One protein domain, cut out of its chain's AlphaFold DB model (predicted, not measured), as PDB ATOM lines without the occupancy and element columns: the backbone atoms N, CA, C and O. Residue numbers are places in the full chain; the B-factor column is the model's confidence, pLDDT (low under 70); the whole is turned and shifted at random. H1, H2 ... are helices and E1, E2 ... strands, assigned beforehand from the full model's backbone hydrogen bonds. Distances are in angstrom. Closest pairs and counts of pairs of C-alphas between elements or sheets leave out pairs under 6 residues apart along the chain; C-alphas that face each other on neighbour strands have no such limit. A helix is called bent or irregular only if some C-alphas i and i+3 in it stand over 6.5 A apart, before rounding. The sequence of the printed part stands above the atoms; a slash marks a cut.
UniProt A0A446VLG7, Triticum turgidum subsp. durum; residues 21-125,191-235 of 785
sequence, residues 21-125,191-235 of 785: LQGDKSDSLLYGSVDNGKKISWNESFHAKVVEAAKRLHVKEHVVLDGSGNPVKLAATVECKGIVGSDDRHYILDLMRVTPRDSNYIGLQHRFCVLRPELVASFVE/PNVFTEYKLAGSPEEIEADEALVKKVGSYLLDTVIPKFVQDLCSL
ATOM      1  N   LEU A  21      37.073 -41.356 -21.236       64.81
ATOM      2  CA  LEU A  21      38.077 -40.336 -21.573       64.81
ATOM      3  C   LEU A  21      39.510 -40.787 -21.213       64.81
ATOM      4  O   LEU A  21      40.247 -40.061 -20.547       64.81
ATOM      5  N   GLN A  22      39.875 -42.030 -21.547       58.12
ATOM      6  CA  GLN A  22      41.208 -42.594 -21.305       58.12
ATOM      7  C   GLN A  22      41.811 -43.181 -22.590       58.12
ATOM      8  O   GLN A  22      41.522 -44.317 -22.968       58.12
ATOM      9  N   GLY A  23      42.706 -42.414 -23.218       61.56
ATOM     10  CA  GLY A  23      43.518 -42.822 -24.370       61.56
ATOM     11  C   GLY A  23      43.229 -42.013 -25.637       61.56
ATOM     12  O   GLY A  23      42.170 -41.414 -25.778       61.56
ATOM     13  N   ASP A  24      44.162 -42.029 -26.589       59.41
ATOM     14  CA  ASP A  24      44.215 -41.089 -27.727       59.41
ATOM     15  C   ASP A  24      42.955 -41.059 -28.622       59.41
ATOM     16  O   ASP A  24      42.715 -40.083 -29.334       59.41
ATOM     17  N   LYS A  25      42.125 -42.112 -28.584       58.75
ATOM     18  CA  LYS A  25      40.836 -42.175 -29.296       58.75
ATOM     19  C   LYS A  25      39.765 -41.257 -28.688       58.75
ATOM     20  O   LYS A  25      38.957 -40.712 -29.441       58.75
ATOM     21  N   SER A  26      39.711 -41.107 -27.362       55.19
ATOM     22  CA  SER A  26      38.536 -40.542 -26.671       55.19
ATOM     23  C   SER A  26      38.338 -39.049 -26.882       55.19
ATOM     24  O   SER A  26      37.209 -38.557 -26.864       55.19
ATOM     25  N   ASP A  27      39.437 -38.337 -27.112       60.69
ATOM     26  CA  ASP A  27      39.441 -36.887 -27.306       60.69
ATOM     27  C   ASP A  27      39.106 -36.510 -28.763       60.69
ATOM     28  O   ASP A  27      38.943 -35.332 -29.096       60.69
ATOM     29  N   SER A  28      38.955 -37.507 -29.649       75.69
ATOM     30  CA  SER A  28      38.529 -37.296 -31.031       75.69
ATOM     31  C   SER A  28      37.011 -37.076 -31.120       75.69
ATOM     32  O   SER A  28      36.195 -37.984 -30.967       75.69
ATOM     33  N   LEU A  29      36.615 -35.829 -31.393       85.69
ATOM     34  CA  LEU A  29      35.233 -35.487 -31.724       85.69
ATOM     35  C   LEU A  29      34.907 -36.004 -33.133       85.69
ATOM     36  O   LEU A  29      35.392 -35.448 -34.120       85.69
ATOM     37  N   LEU A  30      34.058 -37.028 -33.224       89.12
ATOM     38  CA  LEU A  30      33.663 -37.675 -34.481       89.12
ATOM     39  C   LEU A  30      32.351 -37.131 -35.059       89.12
ATOM     40  O   LEU A  30      32.086 -37.311 -36.244       89.12
ATOM     41  N   TYR A  31      31.523 -36.475 -34.242       92.06
ATOM     42  CA  TYR A  31      30.200 -36.004 -34.658       92.06
ATOM     43  C   TYR A  31      29.742 -34.785 -33.844       92.06
ATOM     44  O   TYR A  31      29.914 -34.763 -32.624       92.06
ATOM     45  N   GLY A  32      29.136 -33.792 -34.496       91.06
ATOM     46  CA  GLY A  32      28.654 -32.565 -33.849       91.06
ATOM     47  C   GLY A  32      29.767 -31.542 -33.582       91.06
ATOM     48  O   GLY A  32      30.753 -31.499 -34.317       91.06
ATOM     49  N   SER A  33      29.616 -30.670 -32.580       89.62
ATOM     50  CA  SER A  33      30.490 -29.498 -32.394       89.62
ATOM     51  C   SER A  33      30.800 -29.169 -30.930       89.62
ATOM     52  O   SER A  33      29.957 -29.268 -30.040       89.62
ATOM     53  N   VAL A  34      32.030 -28.701 -30.692       85.06
ATOM     54  CA  VAL A  34      32.518 -28.198 -29.391       85.06
ATOM     55  C   VAL A  34      32.568 -26.670 -29.298       85.06
ATOM     56  O   VAL A  34      32.681 -26.140 -28.196       85.06
ATOM     57  N   ASP A  35      32.486 -25.952 -30.422       85.12
ATOM     58  CA  ASP A  35      32.800 -24.516 -30.526       85.12
ATOM     59  C   ASP A  35      31.604 -23.646 -30.959       85.12
ATOM     60  O   ASP A  35      31.771 -22.521 -31.441       85.12
ATOM     61  N   ASN A  36      30.391 -24.162 -30.725       82.25
ATOM     62  CA  ASN A  36      29.114 -23.628 -31.202       82.25
ATOM     63  C   ASN A  36      29.035 -23.558 -32.737       82.25
ATOM     64  O   ASN A  36      28.702 -22.517 -33.298       82.25
ATOM     65  N   GLY A  37      29.294 -24.682 -33.407       82.38
ATOM     66  CA  GLY A  37      29.022 -24.869 -34.835       82.38
ATOM     67  C   GLY A  37      30.014 -24.198 -35.782       82.38
ATOM     68  O   GLY A  37      29.776 -24.204 -36.985       82.38
ATOM     69  N   LYS A  38      31.124 -23.634 -35.285       86.56
ATOM     70  CA  LYS A  38      32.157 -23.060 -36.162       86.56
ATOM     71  C   LYS A  38      32.904 -24.173 -36.887       86.56
ATOM     72  O   LYS A  38      33.097 -24.079 -38.094       86.56
ATOM     73  N   LYS A  39      33.250 -25.239 -36.164       88.94
ATOM     74  CA  LYS A  39      33.678 -26.519 -36.716       88.94
ATOM     75  C   LYS A  39      32.675 -27.595 -36.314       88.94
ATOM     76  O   LYS A  39      32.345 -27.750 -35.136       88.94
ATOM     77  N   ILE A  40      32.211 -28.351 -37.303       90.62
ATOM     78  CA  ILE A  40      31.335 -29.505 -37.116       90.62
ATOM     79  C   ILE A  40      32.121 -30.739 -37.560       90.62
ATOM     80  O   ILE A  40      32.567 -30.819 -38.702       90.62
ATOM     81  N   SER A  41      32.331 -31.680 -36.645       90.56
ATOM     82  CA  SER A  41      32.847 -33.008 -36.973       90.56
ATOM     83  C   SER A  41      31.721 -33.883 -37.511       90.56
ATOM     84  O   SER A  41      30.577 -33.793 -37.059       90.56
ATOM     85  N   TRP A  42      32.054 -34.767 -38.446       93.50
ATOM     86  CA  TRP A  42      31.126 -35.741 -39.006       93.50
ATOM     87  C   TRP A  42      31.866 -37.022 -39.394       93.50
ATOM     88  O   TRP A  42      33.019 -36.983 -39.825       93.50
ATOM     89  N   ASN A  43      31.188 -38.157 -39.250       93.31
ATOM     90  CA  ASN A  43      31.684 -39.476 -39.608       93.31
ATOM     91  C   ASN A  43      30.494 -40.359 -40.009       93.31
ATOM     92  O   ASN A  43      29.505 -40.414 -39.282       93.31
ATOM     93  N   GLU A  44      30.602 -41.056 -41.136       93.12
ATOM     94  CA  GLU A  44      29.508 -41.815 -41.752       93.12
ATOM     95  C   GLU A  44      28.998 -42.982 -40.886       93.12
ATOM     96  O   GLU A  44      27.797 -43.090 -40.628       93.12
ATOM     97  N   SER A  45      29.897 -43.826 -40.368       90.75
ATOM     98  CA  SER A  45      29.515 -44.996 -39.561       90.75
ATOM     99  C   SER A  45      29.010 -44.612 -38.167       90.75
ATOM    100  O   SER A  45      28.215 -45.341 -37.567       90.75
ATOM    101  N   PHE A  46      29.414 -43.440 -37.667       91.75
ATOM    102  CA  PHE A  46      28.807 -42.817 -36.499       91.75
ATOM    103  C   PHE A  46      27.412 -42.266 -36.838       91.75
ATOM    104  O   PHE A  46      26.446 -42.579 -36.144       91.75
ATOM    105  N   HIS A  47      27.284 -41.498 -37.927       94.00
ATOM    106  CA  HIS A  47      26.047 -40.851 -38.377       94.00
ATOM    107  C   HIS A  47      24.905 -41.851 -38.597       94.00
ATOM    108  O   HIS A  47      23.811 -41.612 -38.091       94.00
ATOM    109  N   ALA A  48      25.167 -42.999 -39.231       93.62
ATOM    110  CA  ALA A  48      24.173 -44.061 -39.422       93.62
ATOM    111  C   ALA A  48      23.537 -44.531 -38.096       93.62
ATOM    112  O   ALA A  48      22.317 -44.672 -37.997       93.62
ATOM    113  N   LYS A  49      24.346 -44.683 -37.035       92.44
ATOM    114  CA  LYS A  49      23.865 -45.029 -35.683       92.44
ATOM    115  C   LYS A  49      23.075 -43.882 -35.046       92.44
ATOM    116  O   LYS A  49      22.114 -44.129 -34.320       92.44
ATOM    117  N   VAL A  50      23.443 -42.626 -35.329       92.56
ATOM    118  CA  VAL A  50      22.653 -41.465 -34.886       92.56
ATOM    119  C   VAL A  50      21.292 -41.435 -35.574       92.56
ATOM    120  O   VAL A  50      20.308 -41.196 -34.890       92.56
ATOM    121  N   VAL A  51      21.203 -41.723 -36.876       92.75
ATOM    122  CA  VAL A  51      19.928 -41.784 -37.621       92.75
ATOM    123  C   VAL A  51      18.988 -42.847 -37.034       92.75
ATOM    124  O   VAL A  51      17.808 -42.576 -36.818       92.75
ATOM    125  N   GLU A  52      19.506 -44.031 -36.694       91.12
ATOM    126  CA  GLU A  52      18.715 -45.109 -36.080       91.12
ATOM    127  C   GLU A  52      18.173 -44.735 -34.680       91.12
ATOM    128  O   GLU A  52      17.053 -45.099 -34.307       91.12
ATOM    129  N   ALA A  53      18.944 -43.968 -33.902       89.19
ATOM    130  CA  ALA A  53      18.500 -43.411 -32.624       89.19
ATOM    131  C   ALA A  53      17.541 -42.215 -32.802       89.19
ATOM    132  O   ALA A  53      16.596 -42.062 -32.029       89.19
ATOM    133  N   ALA A  54      17.763 -41.384 -33.823       90.12
ATOM    134  CA  ALA A  54      17.008 -40.167 -34.107       90.12
ATOM    135  C   ALA A  54      15.540 -40.460 -34.433       90.12
ATOM    136  O   ALA A  54      14.661 -39.809 -33.871       90.12
ATOM    137  N   LYS A  55      15.271 -41.492 -35.246       88.19
ATOM    138  CA  LYS A  55      13.913 -41.984 -35.540       88.19
ATOM    139  C   LYS A  55      13.094 -42.244 -34.273       88.19
ATOM    140  O   LYS A  55      12.053 -41.630 -34.059       88.19
ATOM    141  N   ARG A  56      13.651 -43.035 -33.347       84.62
ATOM    142  CA  ARG A  56      13.043 -43.362 -32.037       84.62
ATOM    143  C   ARG A  56      12.880 -42.160 -31.092       84.62
ATOM    144  O   ARG A  56      12.276 -42.298 -30.032       84.62
ATOM    145  N   LEU A  57      13.428 -40.998 -31.449       86.94
ATOM    146  CA  LEU A  57      13.322 -39.729 -30.721       86.94
ATOM    147  C   LEU A  57      12.535 -38.660 -31.508       86.94
ATOM    148  O   LEU A  57      12.481 -37.509 -31.077       86.94
ATOM    149  N   HIS A  58      11.937 -39.029 -32.647       90.44
ATOM    150  CA  HIS A  58      11.277 -38.136 -33.605       90.44
ATOM    151  C   HIS A  58      12.179 -36.996 -34.120       90.44
ATOM    152  O   HIS A  58      11.713 -35.889 -34.379       90.44
ATOM    153  N   VAL A  59      13.482 -37.241 -34.277       91.75
ATOM    154  CA  VAL A  59      14.459 -36.251 -34.758       91.75
ATOM    155  C   VAL A  59      14.698 -36.421 -36.261       91.75
ATOM    156  O   VAL A  59      15.072 -37.494 -36.731       91.75
ATOM    157  N   LYS A  60      14.506 -35.338 -37.021       92.19
ATOM    158  CA  LYS A  60      14.708 -35.274 -38.475       92.19
ATOM    159  C   LYS A  60      16.196 -35.185 -38.812       92.19
ATOM    160  O   LYS A  60      16.933 -34.394 -38.217       92.19
ATOM    161  N   GLU A  61      16.618 -35.933 -39.823       93.38
ATOM    162  CA  GLU A  61      17.894 -35.705 -40.500       93.38
ATOM    163  C   GLU A  61      17.818 -34.421 -41.342       93.38
ATOM    164  O   GLU A  61      16.919 -34.247 -42.163       93.38
ATOM    165  N   HIS A  62      18.740 -33.493 -41.112       91.88
ATOM    166  CA  HIS A  62      18.721 -32.150 -41.691       91.88
ATOM    167  C   HIS A  62      20.153 -31.670 -41.963       91.88
ATOM    168  O   HIS A  62      21.121 -32.284 -41.511       91.88
ATOM    169  N   VAL A  63      20.307 -30.573 -42.708       92.69
ATOM    170  CA  VAL A  63      21.623 -30.023 -43.059       92.69
ATOM    171  C   VAL A  63      21.839 -28.688 -42.345       92.69
ATOM    172  O   VAL A  63      20.933 -27.863 -42.227       92.69
ATOM    173  N   VAL A  64      23.053 -28.484 -41.846       91.56
ATOM    174  CA  VAL A  64      23.508 -27.253 -41.187       91.56
ATOM    175  C   VAL A  64      24.763 -26.737 -41.878       91.56
ATOM    176  O   VAL A  64      25.531 -27.528 -42.423       91.56
ATOM    177  N   LEU A  65      24.989 -25.426 -41.853       89.88
ATOM    178  CA  LEU A  65      26.249 -24.839 -42.302       89.88
ATOM    179  C   LEU A  65      27.225 -24.713 -41.127       89.88
ATOM    180  O   LEU A  65      26.840 -24.255 -40.049       89.88
ATOM    181  N   ASP A  66      28.487 -25.076 -41.352       89.62
ATOM    182  CA  ASP A  66      29.577 -24.766 -40.423       89.62
ATOM    183  C   ASP A  66      29.973 -23.270 -40.465       89.62
ATOM    184  O   ASP A  66      29.411 -22.457 -41.209       89.62
ATOM    185  N   GLY A  67      30.973 -22.881 -39.667       85.69
ATOM    186  CA  GLY A  67      31.487 -21.509 -39.615       85.69
ATOM    187  C   GLY A  67      32.191 -21.029 -40.891       85.69
ATOM    188  O   GLY A  67      32.433 -19.829 -41.022       85.69
ATOM    189  N   SER A  68      32.500 -21.932 -41.822       87.44
ATOM    190  CA  SER A  68      33.056 -21.646 -43.148       87.44
ATOM    191  C   SER A  68      31.997 -21.662 -44.259       87.44
ATOM    192  O   SER A  68      32.293 -21.238 -45.373       87.44
ATOM    193  N   GLY A  69      30.763 -22.085 -43.964       87.50
ATOM    194  CA  GLY A  69      29.667 -22.192 -44.926       87.50
ATOM    195  C   GLY A  69      29.549 -23.557 -45.612       87.50
ATOM    196  O   GLY A  69      28.810 -23.662 -46.588       87.50
ATOM    197  N   ASN A  70      30.237 -24.597 -45.128       89.25
ATOM    198  CA  ASN A  70      30.122 -25.949 -45.678       89.25
ATOM    199  C   ASN A  70      28.856 -26.649 -45.143       89.25
ATOM    200  O   ASN A  70      28.621 -26.609 -43.932       89.25
ATOM    201  N   PRO A  71      28.061 -27.328 -45.992       92.00
ATOM    202  CA  PRO A  71      26.911 -28.112 -45.550       92.00
ATOM    203  C   PRO A  71      27.335 -29.434 -44.891       92.00
ATOM    204  O   PRO A  71      28.044 -30.239 -45.490       92.00
ATOM    205  N   VAL A  72      26.842 -29.690 -43.678       92.25
ATOM    206  CA  VAL A  72      27.039 -30.940 -42.927       92.25
ATOM    207  C   VAL A  72      25.682 -31.529 -42.543       92.25
ATOM    208  O   VAL A  72      24.817 -30.829 -42.016       92.25
ATOM    209  N   LYS A  73      25.484 -32.826 -42.807       93.69
ATOM    210  CA  LYS A  73      24.230 -33.543 -42.533       93.69
ATOM    211  C   LYS A  73      24.223 -34.102 -41.108       93.69
ATOM    212  O   LYS A  73      25.134 -34.836 -40.733       93.69
ATOM    213  N   LEU A  74      23.204 -33.779 -40.314       92.31
ATOM    214  CA  LEU A  74      23.066 -34.223 -38.925       92.31
ATOM    215  C   LEU A  74      21.659 -34.765 -38.648       92.31
ATOM    216  O   LEU A  74      20.650 -34.166 -39.003       92.31
ATOM    217  N   ALA A  75      21.600 -35.865 -37.903       92.19
ATOM    218  CA  ALA A  75      20.396 -36.390 -37.254       92.19
ATOM    219  C   ALA A  75      20.364 -36.065 -35.740       92.19
ATOM    220  O   ALA A  75      19.825 -36.817 -34.935       92.19
ATOM    221  N   ALA A  76      21.009 -34.968 -35.327       91.19
ATOM    222  CA  ALA A  76      21.041 -34.477 -33.946       91.19
ATOM    223  C   ALA A  76      21.338 -32.965 -33.906       91.19
ATOM    224  O   ALA A  76      21.571 -32.329 -34.932       91.19
ATOM    225  N   THR A  77      21.351 -32.370 -32.714       90.19
ATOM    226  CA  THR A  77      21.704 -30.954 -32.523       90.19
ATOM    227  C   THR A  77      23.173 -30.660 -32.796       90.19
ATOM    228  O   THR A  77      24.030 -31.454 -32.415       90.19
ATOM    229  N   VAL A  78      23.481 -29.465 -33.316       89.69
ATOM    230  CA  VAL A  78      24.873 -29.025 -33.564       89.69
ATOM    231  C   VAL A  78      25.745 -29.096 -32.301       89.69
ATOM    232  O   VAL A  78      26.901 -29.488 -32.378       89.69
ATOM    233  N   GLU A  79      25.181 -28.773 -31.131       88.38
ATOM    234  CA  GLU A  79      25.876 -28.777 -29.827       88.38
ATOM    235  C   GLU A  79      26.128 -30.183 -29.234       88.38
ATOM    236  O   GLU A  79      26.742 -30.280 -28.173       88.38
ATOM    237  N   CYS A  80      25.660 -31.272 -29.865       89.25
ATOM    238  CA  CYS A  80      25.964 -32.622 -29.373       89.25
ATOM    239  C   CYS A  80      27.420 -33.010 -29.674       89.25
ATOM    240  O   CYS A  80      28.056 -32.440 -30.562       89.25
ATOM    241  N   LYS A  81      27.950 -33.994 -28.938       87.94
ATOM    242  CA  LYS A  81      29.332 -34.468 -29.105       87.94
ATOM    243  C   LYS A  81      29.373 -35.983 -29.209       87.94
ATOM    244  O   LYS A  81      29.164 -36.670 -28.212       87.94
ATOM    245  N   GLY A  82      29.624 -36.494 -30.410       89.81
ATOM    246  CA  GLY A  82      29.874 -37.909 -30.653       89.81
ATOM    247  C   GLY A  82      31.345 -38.261 -30.462       89.81
ATOM    248  O   GLY A  82      32.202 -37.666 -31.117       89.81
ATOM    249  N   ILE A  83      31.619 -39.229 -29.588       87.50
ATOM    250  CA  ILE A  83      32.953 -39.782 -29.311       87.50
ATOM    251  C   ILE A  83      32.901 -41.315 -29.258       87.50
ATOM    252  O   ILE A  83      31.828 -41.906 -29.099       87.50
ATOM    253  N   VAL A  84      34.064 -41.960 -29.341       85.94
ATOM    254  CA  VAL A  84      34.239 -43.386 -29.032       85.94
ATOM    255  C   VAL A  84      35.011 -43.512 -27.720       85.94
ATOM    256  O   VAL A  84      36.046 -42.872 -27.554       85.94
ATOM    257  N   GLY A  85      34.489 -44.298 -26.775       80.06
ATOM    258  CA  GLY A  85      35.138 -44.538 -25.483       80.06
ATOM    259  C   GLY A  85      36.312 -45.518 -25.575       80.06
ATOM    260  O   GLY A  85      36.507 -46.183 -26.593       80.06
ATOM    261  N   SER A  86      37.069 -45.677 -24.483       79.50
ATOM    262  CA  SER A  86      38.143 -46.687 -24.385       79.50
ATOM    263  C   SER A  86      37.655 -48.142 -24.490       79.50
ATOM    264  O   SER A  86      38.465 -49.060 -24.543       79.50
ATOM    265  N   ASP A  87      36.340 -48.356 -24.453       80.50
ATOM    266  CA  ASP A  87      35.644 -49.633 -24.605       80.50
ATOM    267  C   ASP A  87      35.070 -49.828 -26.025       80.50
ATOM    268  O   ASP A  87      34.187 -50.660 -26.232       80.50
ATOM    269  N   ASP A  88      35.534 -49.015 -26.985       82.69
ATOM    270  CA  ASP A  88      35.115 -48.933 -28.392       82.69
ATOM    271  C   ASP A  88      33.601 -48.675 -28.617       82.69
ATOM    272  O   ASP A  88      33.112 -48.616 -29.756       82.69
ATOM    273  N   ARG A  89      32.833 -48.413 -27.548       85.00
ATOM    274  CA  ARG A  89      31.422 -48.020 -27.640       85.00
ATOM    275  C   ARG A  89      31.287 -46.561 -28.060       85.00
ATOM    276  O   ARG A  89      32.126 -45.711 -27.774       85.00
ATOM    277  N   HIS A  90      30.209 -46.283 -28.788       86.06
ATOM    278  CA  HIS A  90      29.918 -44.965 -29.345       86.06
ATOM    279  C   HIS A  90      28.991 -44.199 -28.395       86.06
ATOM    280  O   HIS A  90      27.966 -44.730 -27.969       86.06
ATOM    281  N   TYR A  91      29.332 -42.949 -28.088       85.75
ATOM    282  CA  TYR A  91      28.616 -42.119 -27.120       85.75
ATOM    283  C   TYR A  91      28.253 -40.766 -27.715       85.75
ATOM    284  O   TYR A  91      29.105 -40.114 -28.310       85.75
ATOM    285  N   ILE A  92      27.016 -40.314 -27.489       85.62
ATOM    286  CA  ILE A  92      26.601 -38.933 -27.763       85.62
ATOM    287  C   ILE A  92      26.417 -38.207 -26.432       85.62
ATOM    288  O   ILE A  92      25.615 -38.614 -25.589       85.62
ATOM    289  N   LEU A  93      27.179 -37.134 -26.246       82.25
ATOM    290  CA  LEU A  93      27.141 -36.257 -25.079       82.25
ATOM    291  C   LEU A  93      26.424 -34.938 -25.424       82.25
ATOM    292  O   LEU A  93      26.109 -34.668 -26.584       82.25
ATOM    293  N   ASP A  94      26.166 -34.118 -24.403       79.94
ATOM    294  CA  ASP A  94      25.552 -32.784 -24.510       79.94
ATOM    295  C   ASP A  94      24.195 -32.748 -25.241       79.94
ATOM    296  O   ASP A  94      23.830 -31.786 -25.914       79.94
ATOM    297  N   LEU A  95      23.382 -33.787 -25.007       79.25
ATOM    298  CA  LEU A  95      21.984 -33.940 -25.444       79.25
ATOM    299  C   LEU A  95      21.006 -32.963 -24.739       79.25
ATOM    300  O   LEU A  95      19.918 -33.331 -24.303       79.25
ATOM    301  N   MET A  96      21.385 -31.691 -24.617       73.56
ATOM    302  CA  MET A  96      20.637 -30.643 -23.910       73.56
ATOM    303  C   MET A  96      19.388 -30.152 -24.662       73.56
ATOM    304  O   MET A  96      18.572 -29.436 -24.079       73.56
ATOM    305  N   ARG A  97      19.237 -30.509 -25.947       82.88
ATOM    306  CA  ARG A  97      18.106 -30.134 -26.816       82.88
ATOM    307  C   ARG A  97      17.693 -31.263 -27.779       82.88
ATOM    308  O   ARG A  97      17.604 -31.044 -28.978       82.88
ATOM    309  N   VAL A  98      17.459 -32.479 -27.273       84.19
ATOM    310  CA  VAL A  98      16.941 -33.594 -28.108       84.19
ATOM    311  C   VAL A  98      15.647 -33.195 -28.829       84.19
ATOM    312  O   VAL A  98      15.474 -33.485 -30.006       84.19
ATOM    313  N   THR A  99      14.756 -32.493 -28.126       90.25
ATOM    314  CA  THR A  99      13.500 -31.962 -28.659       90.25
ATOM    315  C   THR A  99      13.651 -30.541 -29.223       90.25
ATOM    316  O   THR A  99      14.510 -29.783 -28.756       90.25
ATOM    317  N   PRO A 100      12.788 -30.129 -30.177       90.75
ATOM    318  CA  PRO A 100      12.802 -28.781 -30.745       90.75
ATOM    319  C   PRO A 100      12.588 -27.661 -29.721       90.75
ATOM    320  O   PRO A 100      12.071 -27.873 -28.616       90.75
ATOM    321  N   ARG A 101      12.936 -26.431 -30.119       91.56
ATOM    322  CA  ARG A 101      12.603 -25.217 -29.361       91.56
ATOM    323  C   ARG A 101      11.090 -25.020 -29.244       91.56
ATOM    324  O   ARG A 101      10.328 -25.345 -30.147       91.56
ATOM    325  N   ASP A 102      10.676 -24.465 -28.112       93.00
ATOM    326  CA  ASP A 102       9.301 -24.055 -27.850       93.00
ATOM    327  C   ASP A 102       9.017 -22.743 -28.591       93.00
ATOM    328  O   ASP A 102       9.522 -21.686 -28.207       93.00
ATOM    329  N   SER A 103       8.222 -22.812 -29.661       92.50
ATOM    330  CA  SER A 103       7.903 -21.665 -30.521       92.50
ATOM    331  C   SER A 103       7.167 -20.534 -29.795       92.50
ATOM    332  O   SER A 103       7.163 -19.407 -30.279       92.50
ATOM    333  N   ASN A 104       6.583 -20.803 -28.624       92.25
ATOM    334  CA  ASN A 104       5.935 -19.789 -27.791       92.25
ATOM    335  C   ASN A 104       6.943 -18.997 -26.927       92.25
ATOM    336  O   ASN A 104       6.573 -18.015 -26.288       92.25
ATOM    337  N   TYR A 105       8.214 -19.421 -26.889       88.81
ATOM    338  CA  TYR A 105       9.298 -18.820 -26.103       88.81
ATOM    339  C   TYR A 105      10.575 -18.699 -26.953       88.81
ATOM    340  O   TYR A 105      11.564 -19.399 -26.733       88.81
ATOM    341  N   ILE A 106      10.560 -17.786 -27.928       79.19
ATOM    342  CA  ILE A 106      11.690 -17.495 -28.827       79.19
ATOM    343  C   ILE A 106      12.492 -16.281 -28.314       79.19
ATOM    344  O   ILE A 106      11.941 -15.366 -27.706       79.19
ATOM    345  N   GLY A 107      13.806 -16.267 -28.562       75.31
ATOM    346  CA  GLY A 107      14.704 -15.140 -28.270       75.31
ATOM    347  C   GLY A 107      15.879 -15.498 -27.354       75.31
ATOM    348  O   GLY A 107      15.956 -16.599 -26.808       75.31
ATOM    349  N   LEU A 108      16.810 -14.553 -27.166       70.75
ATOM    350  CA  LEU A 108      18.067 -14.775 -26.426       70.75
ATOM    351  C   LEU A 108      17.840 -15.259 -24.981       70.75
ATOM    352  O   LEU A 108      18.508 -16.186 -24.525       70.75
ATOM    353  N   GLN A 109      16.842 -14.703 -24.281       75.56
ATOM    354  CA  GLN A 109      16.479 -15.123 -22.918       75.56
ATOM    355  C   GLN A 109      15.863 -16.534 -22.842       75.56
ATOM    356  O   GLN A 109      15.688 -17.087 -21.754       75.56
ATOM    357  N   HIS A 110      15.533 -17.135 -23.986       82.50
ATOM    358  CA  HIS A 110      14.848 -18.418 -24.094       82.50
ATOM    359  C   HIS A 110      15.655 -19.465 -24.887       82.50
ATOM    360  O   HIS A 110      15.110 -20.495 -25.273       82.50
ATOM    361  N   ARG A 111      16.980 -19.277 -25.050       79.62
ATOM    362  CA  ARG A 111      17.902 -20.192 -25.773       79.62
ATOM    363  C   ARG A 111      17.742 -21.686 -25.412       79.62
ATOM    364  O   ARG A 111      17.979 -22.553 -26.256       79.62
ATOM    365  N   PHE A 112      17.343 -21.978 -24.171       81.81
ATOM    366  CA  PHE A 112      17.158 -23.325 -23.609       81.81
ATOM    367  C   PHE A 112      15.681 -23.733 -23.401       81.81
ATOM    368  O   PHE A 112      15.408 -24.753 -22.767       81.81
ATOM    369  N   CYS A 113      14.710 -22.967 -23.908       90.19
ATOM    370  CA  CYS A 113      13.299 -23.352 -23.887       90.19
ATOM    371  C   CYS A 113      13.005 -24.361 -25.003       90.19
ATOM    372  O   CYS A 113      12.608 -23.990 -26.101       90.19
ATOM    373  N   VAL A 114      13.181 -25.650 -24.710       92.00
ATOM    374  CA  VAL A 114      12.711 -26.753 -25.567       92.00
ATOM    375  C   VAL A 114      11.313 -27.232 -25.180       92.00
ATOM    376  O   VAL A 114      10.851 -26.989 -24.054       92.00
ATOM    377  N   LEU A 115      10.649 -27.901 -26.123       93.56
ATOM    378  CA  LEU A 115       9.435 -28.695 -25.923       93.56
ATOM    379  C   LEU A 115       9.747 -29.975 -25.126       93.56
ATOM    380  O   LEU A 115      10.907 -30.357 -24.958       93.56
ATOM    381  N   ARG A 116       8.715 -30.636 -24.599       92.31
ATOM    382  CA  ARG A 116       8.857 -31.882 -23.831       92.31
ATOM    383  C   ARG A 116       8.826 -33.123 -24.732       92.31
ATOM    384  O   ARG A 116       7.981 -33.151 -25.623       92.31
ATOM    385  N   PRO A 117       9.648 -34.163 -24.489       90.19
ATOM    386  CA  PRO A 117       9.512 -35.448 -25.182       90.19
ATOM    387  C   PRO A 117       8.104 -36.039 -25.056       90.19
ATOM    388  O   PRO A 117       7.562 -36.552 -26.028       90.19
ATOM    389  N   GLU A 118       7.483 -35.886 -23.884       91.12
ATOM    390  CA  GLU A 118       6.128 -36.363 -23.600       91.12
ATOM    391  C   GLU A 118       5.070 -35.646 -24.473       91.12
ATOM    392  O   GLU A 118       4.145 -36.277 -24.978       91.12
ATOM    393  N   LEU A 119       5.259 -34.345 -24.744       95.31
ATOM    394  CA  LEU A 119       4.420 -33.562 -25.665       95.31
ATOM    395  C   LEU A 119       4.643 -33.960 -27.129       95.31
ATOM    396  O   LEU A 119       3.684 -34.028 -27.893       95.31
ATOM    397  N   VAL A 120       5.898 -34.194 -27.525       93.12
ATOM    398  CA  VAL A 120       6.238 -34.596 -28.898       93.12
ATOM    399  C   VAL A 120       5.602 -35.948 -29.220       93.12
ATOM    400  O   VAL A 120       4.908 -36.049 -30.225       93.12
ATOM    401  N   ALA A 121       5.742 -36.945 -28.342       90.31
ATOM    402  CA  ALA A 121       5.107 -38.252 -28.516       90.31
ATOM    403  C   ALA A 121       3.572 -38.143 -28.626       90.31
ATOM    404  O   ALA A 121       2.990 -38.639 -29.589       90.31
ATOM    405  N   SER A 122       2.930 -37.414 -27.702       92.19
ATOM    406  CA  SER A 122       1.475 -37.201 -27.712       92.19
ATOM    407  C   SER A 122       0.981 -36.466 -28.969       92.19
ATOM    408  O   SER A 122      -0.085 -36.788 -29.490       92.19
ATOM    409  N   PHE A 123       1.759 -35.521 -29.506       94.75
ATOM    410  CA  PHE A 123       1.441 -34.864 -30.775       94.75
ATOM    411  C   PHE A 123       1.555 -35.817 -31.972       94.75
ATOM    412  O   PHE A 123       0.689 -35.792 -32.846       94.75
ATOM    413  N   VAL A 124       2.598 -36.654 -32.027       92.12
ATOM    414  CA  VAL A 124       2.786 -37.621 -33.123       92.12
ATOM    415  C   VAL A 124       1.648 -38.645 -33.141       92.12
ATOM    416  O   VAL A 124       1.087 -38.899 -34.204       92.12
ATOM    417  N   GLU A 125       1.244 -39.148 -31.973       89.50
ATOM    418  CA  GLU A 125       0.068 -40.009 -31.789       89.50
ATOM    419  C   GLU A 125      -1.238 -39.304 -32.208       89.50
ATOM    420  O   GLU A 125      -2.019 -39.827 -33.003       89.50
ATOM    421  N   PRO A 191      15.701 -30.272 -34.805       90.06
ATOM    422  CA  PRO A 191      15.911 -29.715 -33.467       90.06
ATOM    423  C   PRO A 191      16.725 -28.408 -33.473       90.06
ATOM    424  O   PRO A 191      16.838 -27.750 -32.436       90.06
ATOM    425  N   ASN A 192      17.301 -28.023 -34.619       89.44
ATOM    426  CA  ASN A 192      18.067 -26.784 -34.778       89.44
ATOM    427  C   ASN A 192      17.222 -25.624 -35.357       89.44
ATOM    428  O   ASN A 192      17.735 -24.523 -35.561       89.44
ATOM    429  N   VAL A 193      15.914 -25.823 -35.541       89.75
ATOM    430  CA  VAL A 193      14.943 -24.771 -35.884       89.75
ATOM    431  C   VAL A 193      14.819 -23.736 -34.753       89.75
ATOM    432  O   VAL A 193      14.973 -24.058 -33.570       89.75
ATOM    433  N   PHE A 194      14.573 -22.471 -35.111       88.44
ATOM    434  CA  PHE A 194      14.587 -21.308 -34.209       88.44
ATOM    435  C   PHE A 194      15.894 -21.129 -33.410       88.44
ATOM    436  O   PHE A 194      15.878 -20.493 -32.351       88.44
ATOM    437  N   THR A 195      17.021 -21.701 -33.857       86.56
ATOM    438  CA  THR A 195      18.346 -21.493 -33.240       86.56
ATOM    439  C   THR A 195      19.141 -20.371 -33.915       86.56
ATOM    440  O   THR A 195      18.649 -19.679 -34.797       86.56
ATOM    441  N   GLU A 196      20.374 -20.160 -33.454       85.12
ATOM    442  CA  GLU A 196      21.335 -19.222 -34.049       85.12
ATOM    443  C   GLU A 196      22.136 -19.861 -35.205       85.12
ATOM    444  O   GLU A 196      22.962 -19.193 -35.824       85.12
ATOM    445  N   TYR A 197      21.924 -21.155 -35.488       85.62
ATOM    446  CA  TYR A 197      22.630 -21.881 -36.544       85.62
ATOM    447  C   TYR A 197      21.985 -21.649 -37.907       85.62
ATOM    448  O   TYR A 197      20.764 -21.665 -38.046       85.62
ATOM    449  N   LYS A 198      22.822 -21.490 -38.935       84.88
ATOM    450  CA  LYS A 198      22.361 -21.446 -40.322       84.88
ATOM    451  C   LYS A 198      22.014 -22.865 -40.772       84.88
ATOM    452  O   LYS A 198      22.893 -23.722 -40.849       84.88
ATOM    453  N   LEU A 199      20.739 -23.103 -41.054       87.94
ATOM    454  CA  LEU A 199      20.284 -24.320 -41.720       87.94
ATOM    455  C   LEU A 199      20.644 -24.267 -43.214       87.94
ATOM    456  O   LEU A 199      20.814 -23.187 -43.780       87.94
ATOM    457  N   ALA A 200      20.744 -25.437 -43.836       83.69
ATOM    458  CA  ALA A 200      20.864 -25.607 -45.279       83.69
ATOM    459  C   ALA A 200      19.749 -26.529 -45.791       83.69
ATOM    460  O   ALA A 200      19.324 -27.448 -45.091       83.69
ATOM    461  N   GLY A 201      19.282 -26.254 -47.005       81.81
ATOM    462  CA  GLY A 201      18.081 -26.831 -47.607       81.81
ATOM    463  C   GLY A 201      17.413 -25.797 -48.514       81.81
ATOM    464  O   GLY A 201      17.961 -24.706 -48.718       81.81
ATOM    465  N   SER A 202      16.235 -26.109 -49.045       86.12
ATOM    466  CA  SER A 202      15.392 -25.095 -49.683       86.12
ATOM    467  C   SER A 202      14.744 -24.181 -48.622       86.12
ATOM    468  O   SER A 202      14.568 -24.591 -47.469       86.12
ATOM    469  N   PRO A 203      14.350 -22.938 -48.970       87.94
ATOM    470  CA  PRO A 203      13.570 -22.096 -48.061       87.94
ATOM    471  C   PRO A 203      12.256 -22.765 -47.627       87.94
ATOM    472  O   PRO A 203      11.867 -22.656 -46.469       87.94
ATOM    473  N   GLU A 204      11.627 -23.515 -48.536       89.81
ATOM    474  CA  GLU A 204      10.371 -24.242 -48.317       89.81
ATOM    475  C   GLU A 204      10.534 -25.389 -47.304       89.81
ATOM    476  O   GLU A 204       9.677 -25.581 -46.446       89.81
ATOM    477  N   GLU A 205      11.655 -26.121 -47.336       88.62
ATOM    478  CA  GLU A 205      11.979 -27.168 -46.354       88.62
ATOM    479  C   GLU A 205      12.167 -26.594 -44.943       88.62
ATOM    480  O   GLU A 205      11.738 -27.199 -43.957       88.62
ATOM    481  N   ILE A 206      12.806 -25.423 -44.846       89.44
ATOM    482  CA  ILE A 206      13.046 -24.726 -43.577       89.44
ATOM    483  C   ILE A 206      11.736 -24.135 -43.036       89.44
ATOM    484  O   ILE A 206      11.457 -24.261 -41.844       89.44
ATOM    485  N   GLU A 207      10.902 -23.545 -43.897       92.81
ATOM    486  CA  GLU A 207       9.584 -23.035 -43.510       92.81
ATOM    487  C   GLU A 207       8.626 -24.167 -43.102       92.81
ATOM    488  O   GLU A 207       7.901 -24.022 -42.118       92.81
ATOM    489  N   ALA A 208       8.675 -25.326 -43.769       92.81
ATOM    490  CA  ALA A 208       7.925 -26.517 -43.374       92.81
ATOM    491  C   ALA A 208       8.370 -27.062 -42.004       92.81
ATOM    492  O   ALA A 208       7.520 -27.373 -41.163       92.81
ATOM    493  N   ASP A 209       9.681 -27.123 -41.736       92.44
ATOM    494  CA  ASP A 209      10.219 -27.497 -40.420       92.44
ATOM    495  C   ASP A 209       9.805 -26.488 -39.328       92.44
ATOM    496  O   ASP A 209       9.402 -26.885 -38.229       92.44
ATOM    497  N   GLU A 210       9.829 -25.182 -39.622       94.06
ATOM    498  CA  GLU A 210       9.309 -24.143 -38.726       94.06
ATOM    499  C   GLU A 210       7.807 -24.284 -38.465       94.06
ATOM    500  O   GLU A 210       7.376 -24.189 -37.312       94.06
ATOM    501  N   ALA A 211       7.004 -24.488 -39.510       95.06
ATOM    502  CA  ALA A 211       5.556 -24.641 -39.416       95.06
ATOM    503  C   ALA A 211       5.177 -25.880 -38.595       95.06
ATOM    504  O   ALA A 211       4.271 -25.813 -37.762       95.06
ATOM    505  N   LEU A 212       5.909 -26.985 -38.758       94.62
ATOM    506  CA  LEU A 212       5.717 -28.205 -37.980       94.62
ATOM    507  C   LEU A 212       6.020 -27.986 -36.487       94.62
ATOM    508  O   LEU A 212       5.214 -28.375 -35.641       94.62
ATOM    509  N   VAL A 213       7.120 -27.307 -36.137       94.25
ATOM    510  CA  VAL A 213       7.431 -26.984 -34.729       94.25
ATOM    511  C   VAL A 213       6.422 -25.981 -34.146       94.25
ATOM    512  O   VAL A 213       5.943 -26.186 -33.027       94.25
ATOM    513  N   LYS A 214       6.020 -24.953 -34.912       95.88
ATOM    514  CA  LYS A 214       4.935 -24.018 -34.543       95.88
ATOM    515  C   LYS A 214       3.625 -24.768 -34.257       95.88
ATOM    516  O   LYS A 214       2.976 -24.485 -33.254       95.88
ATOM    517  N   LYS A 215       3.275 -25.779 -35.064       95.88
ATOM    518  CA  LYS A 215       2.064 -26.604 -34.890       95.88
ATOM    519  C   LYS A 215       2.051 -27.383 -33.564       95.88
ATOM    520  O   LYS A 215       0.990 -27.489 -32.951       95.88
ATOM    521  N   VAL A 216       3.199 -27.864 -33.072       95.75
ATOM    522  CA  VAL A 216       3.295 -28.474 -31.723       95.75
ATOM    523  C   VAL A 216       3.140 -27.419 -30.622       95.75
ATOM    524  O   VAL A 216       2.483 -27.672 -29.611       95.75
ATOM    525  N   GLY A 217       3.702 -26.222 -30.823       95.44
ATOM    526  CA  GLY A 217       3.532 -25.083 -29.914       95.44
ATOM    527  C   GLY A 217       2.072 -24.642 -29.757       95.44
ATOM    528  O   GLY A 217       1.645 -24.373 -28.633       95.44
ATOM    529  N   SER A 218       1.301 -24.646 -30.850       96.88
ATOM    530  CA  SER A 218      -0.158 -24.459 -30.836       96.88
ATOM    531  C   SER A 218      -0.882 -25.625 -30.163       96.88
ATOM    532  O   SER A 218      -1.644 -25.405 -29.233       96.88
ATOM    533  N   TYR A 219      -0.591 -26.881 -30.526       96.94
ATOM    534  CA  TYR A 219      -1.225 -28.062 -29.912       96.94
ATOM    535  C   TYR A 219      -1.106 -28.085 -28.374       96.94
ATOM    536  O   TYR A 219      -2.065 -28.426 -27.675       96.94
ATOM    537  N   LEU A 220       0.034 -27.643 -27.831       97.38
ATOM    538  CA  LEU A 220       0.224 -27.462 -26.390       97.38
ATOM    539  C   LEU A 220      -0.759 -26.445 -25.778       97.38
ATOM    540  O   LEU A 220      -1.316 -26.699 -24.710       97.38
ATOM    541  N   LEU A 221      -0.953 -25.298 -26.432       96.75
ATOM    542  CA  LEU A 221      -1.808 -24.203 -25.964       96.75
ATOM    543  C   LEU A 221      -3.304 -24.467 -26.176       96.75
ATOM    544  O   LEU A 221      -4.103 -24.113 -25.310       96.75
ATOM    545  N   ASP A 222      -3.653 -25.084 -27.302       96.44
ATOM    546  CA  ASP A 222      -5.015 -25.143 -27.839       96.44
ATOM    547  C   ASP A 222      -5.689 -26.504 -27.598       96.44
ATOM    548  O   ASP A 222      -6.900 -26.638 -27.751       96.44
ATOM    549  N   THR A 223      -4.928 -27.537 -27.215       96.38
ATOM    550  CA  THR A 223      -5.462 -28.879 -26.916       96.38
ATOM    551  C   THR A 223      -4.952 -29.431 -25.587       96.38
ATOM    552  O   THR A 223      -5.761 -29.768 -24.725       96.38
ATOM    553  N   VAL A 224      -3.633 -29.492 -25.376       97.38
ATOM    554  CA  VAL A 224      -3.058 -30.167 -24.196       97.38
ATOM    555  C   VAL A 224      -3.338 -29.406 -22.899       97.38
ATOM    556  O   VAL A 224      -3.809 -30.005 -21.939       97.38
ATOM    557  N   ILE A 225      -3.103 -28.090 -22.853       97.44
ATOM    558  CA  ILE A 225      -3.402 -27.275 -21.663       97.44
ATOM    559  C   ILE A 225      -4.914 -27.227 -21.354       97.44
ATOM    560  O   ILE A 225      -5.260 -27.427 -20.190       97.44
ATOM    561  N   PRO A 226      -5.826 -27.019 -22.329       97.19
ATOM    562  CA  PRO A 226      -7.268 -27.103 -22.092       97.19
ATOM    563  C   PRO A 226      -7.726 -28.470 -21.577       97.19
ATOM    564  O   PRO A 226      -8.456 -28.509 -20.588       97.19
ATOM    565  N   LYS A 227      -7.250 -29.581 -22.167       96.31
ATOM    566  CA  LYS A 227      -7.547 -30.928 -21.660       96.31
ATOM    567  C   LYS A 227      -7.027 -31.102 -20.233       96.31
ATOM    568  O   LYS A 227      -7.784 -31.484 -19.356       96.31
ATOM    569  N   PHE A 228      -5.773 -30.742 -19.970       96.25
ATOM    570  CA  PHE A 228      -5.190 -30.851 -18.634       96.25
ATOM    571  C   PHE A 228      -5.961 -30.038 -17.577       96.25
ATOM    572  O   PHE A 228      -6.092 -30.469 -16.434       96.25
ATOM    573  N   VAL A 229      -6.515 -28.878 -17.946       95.62
ATOM    574  CA  VAL A 229      -7.417 -28.113 -17.071       95.62
ATOM    575  C   VAL A 229      -8.753 -28.831 -16.866       95.62
ATOM    576  O   VAL A 229      -9.256 -28.828 -15.748       95.62
ATOM    577  N   GLN A 230      -9.313 -29.483 -17.888       92.88
ATOM    578  CA  GLN A 230     -10.504 -30.323 -17.736       92.88
ATOM    579  C   GLN A 230     -10.248 -31.514 -16.797       92.88
ATOM    580  O   GLN A 230     -11.038 -31.715 -15.878       92.88
ATOM    581  N   ASP A 231      -9.131 -32.228 -16.971       91.62
ATOM    582  CA  ASP A 231      -8.722 -33.378 -16.149       91.62
ATOM    583  C   ASP A 231      -8.473 -32.975 -14.671       91.62
ATOM    584  O   ASP A 231      -8.735 -33.742 -13.742       91.62
ATOM    585  N   LEU A 232      -8.009 -31.739 -14.430       90.62
ATOM    586  CA  LEU A 232      -7.934 -31.131 -13.093       90.62
ATOM    587  C   LEU A 232      -9.324 -30.783 -12.520       90.62
ATOM    588  O   LEU A 232      -9.548 -30.926 -11.320       90.62
ATOM    589  N   CYS A 233     -10.253 -30.300 -13.352       86.88
ATOM    590  CA  CYS A 233     -11.604 -29.912 -12.931       86.88
ATOM    591  C   CYS A 233     -12.507 -31.112 -12.602       86.88
ATOM    592  O   CYS A 233     -13.376 -30.988 -11.742       86.88
ATOM    593  N   SER A 234     -12.322 -32.253 -13.272       84.25
ATOM    594  CA  SER A 234     -13.035 -33.511 -12.995       84.25
ATOM    595  C   SER A 234     -12.467 -34.292 -11.805       84.25
ATOM    596  O   SER A 234     -13.129 -35.204 -11.309       84.25
ATOM    597  N   LEU A 235     -11.266 -33.923 -11.338       85.12
ATOM    598  CA  LEU A 235     -10.418 -34.693 -10.421       85.12
ATOM    599  C   LEU A 235      -9.906 -36.029 -11.000       85.12
ATOM    600  O   LEU A 235      -9.423 -36.862 -10.236       85.12
TER     601      LEU A 235
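Overview. This is residues 21 to 125 and 191 to 235 of the 785 residues of a protein of Triticum turgidum subsp. durum (UniProt A0A446VLG7). Two small strand hairpins, E1 with E2 and E3 with E4, sit with helix H1 at one end of an elongated, loop-rich model, while the long helix H3 runs away toward the other end, nearly straight despite a bend, with the short helix H2 set across it. The unnamed residues 94 to 116 and 191 to 202 run between these groups, and residues 225 to 235, at the tip of H3 and beyond, stick out. The printed part has 150 residues, with three named helices and four named strands in the order H1 E1 E2 E3 E4 H2 H3; the class is mixed, helices and strands, with under half of the residues in named elements. Both two-strand sheets are antiparallel. The whole is only just compact, close to loose, with a radius of gyration of the C-alphas of 17.4 A and spans of 59 by 36 by 28 A.

Arrangement. After the unnamed residues 21 to 43, look at H1, residues 44 to 55. E1, residues 62 to 65, and E2, residues 71 to 74, form a hairpin at 140 degrees; check N 64 and O 72, 2.9 A apart and within hydrogen-bond range. Leu 74 of E2 gives the closest C-alpha to H1, 7.3 A from that of His 47. E3, residues 81 to 84, and E4, residues 90 to 93, form the second hairpin, at 153 degrees, with N 93 and O 81 within range at 2.8 A. The closest C-alphas of H1 and E4 are those of Phe 46 and His 90, 7.6 A apart. E1 and E3 are apart. Residues 63 to 64 of E1 also pair, antiparallel, with residues 199 to 200. Farther on, H2, residues 117 to 125, touches H3a, residues 203 to 222, about perpendicular at 80 degrees; H3a does so with residues 216 to 220 alone, and the closest C-alphas are those of Phe 123 and Val 216, 6.7 A. Every O i to N i+4 pair is within range in H2 and in H3b, residues 225 to 233; H1 has 7 of 8 and H3a 15 of 16.

Along the chain. Find C-alpha 44 at (29.508, -41.815, -41.752); from there H1 runs 16.8 A. H2 measures 12.4 A. By its hydrogen bonds H3, residues 203 to 233, was assigned as one helix, but it is bent: C-alphas 222 and 225 are 6.7 A apart, and its arms stand at a shallow tilt of 15 degrees. H3a starts at (13.570, -22.096, -48.061) and measures 27.6 A; H3b measures 12.3 A and ends at C-alpha 233, (-11.604, -29.912, -12.931).

Size, cuts and confidence. The two C-alphas farthest apart, Asp 24 and Ser 234, are 59.6 A apart. Residues 126 to 190 are not printed, and C-alphas 125 and 191 stand 19.0 A apart across this cut. The link from E4 to H2 is long, with 23 residues. Mean pLDDT of the printed part is 87.9, and residues 21 to 27 are under 70.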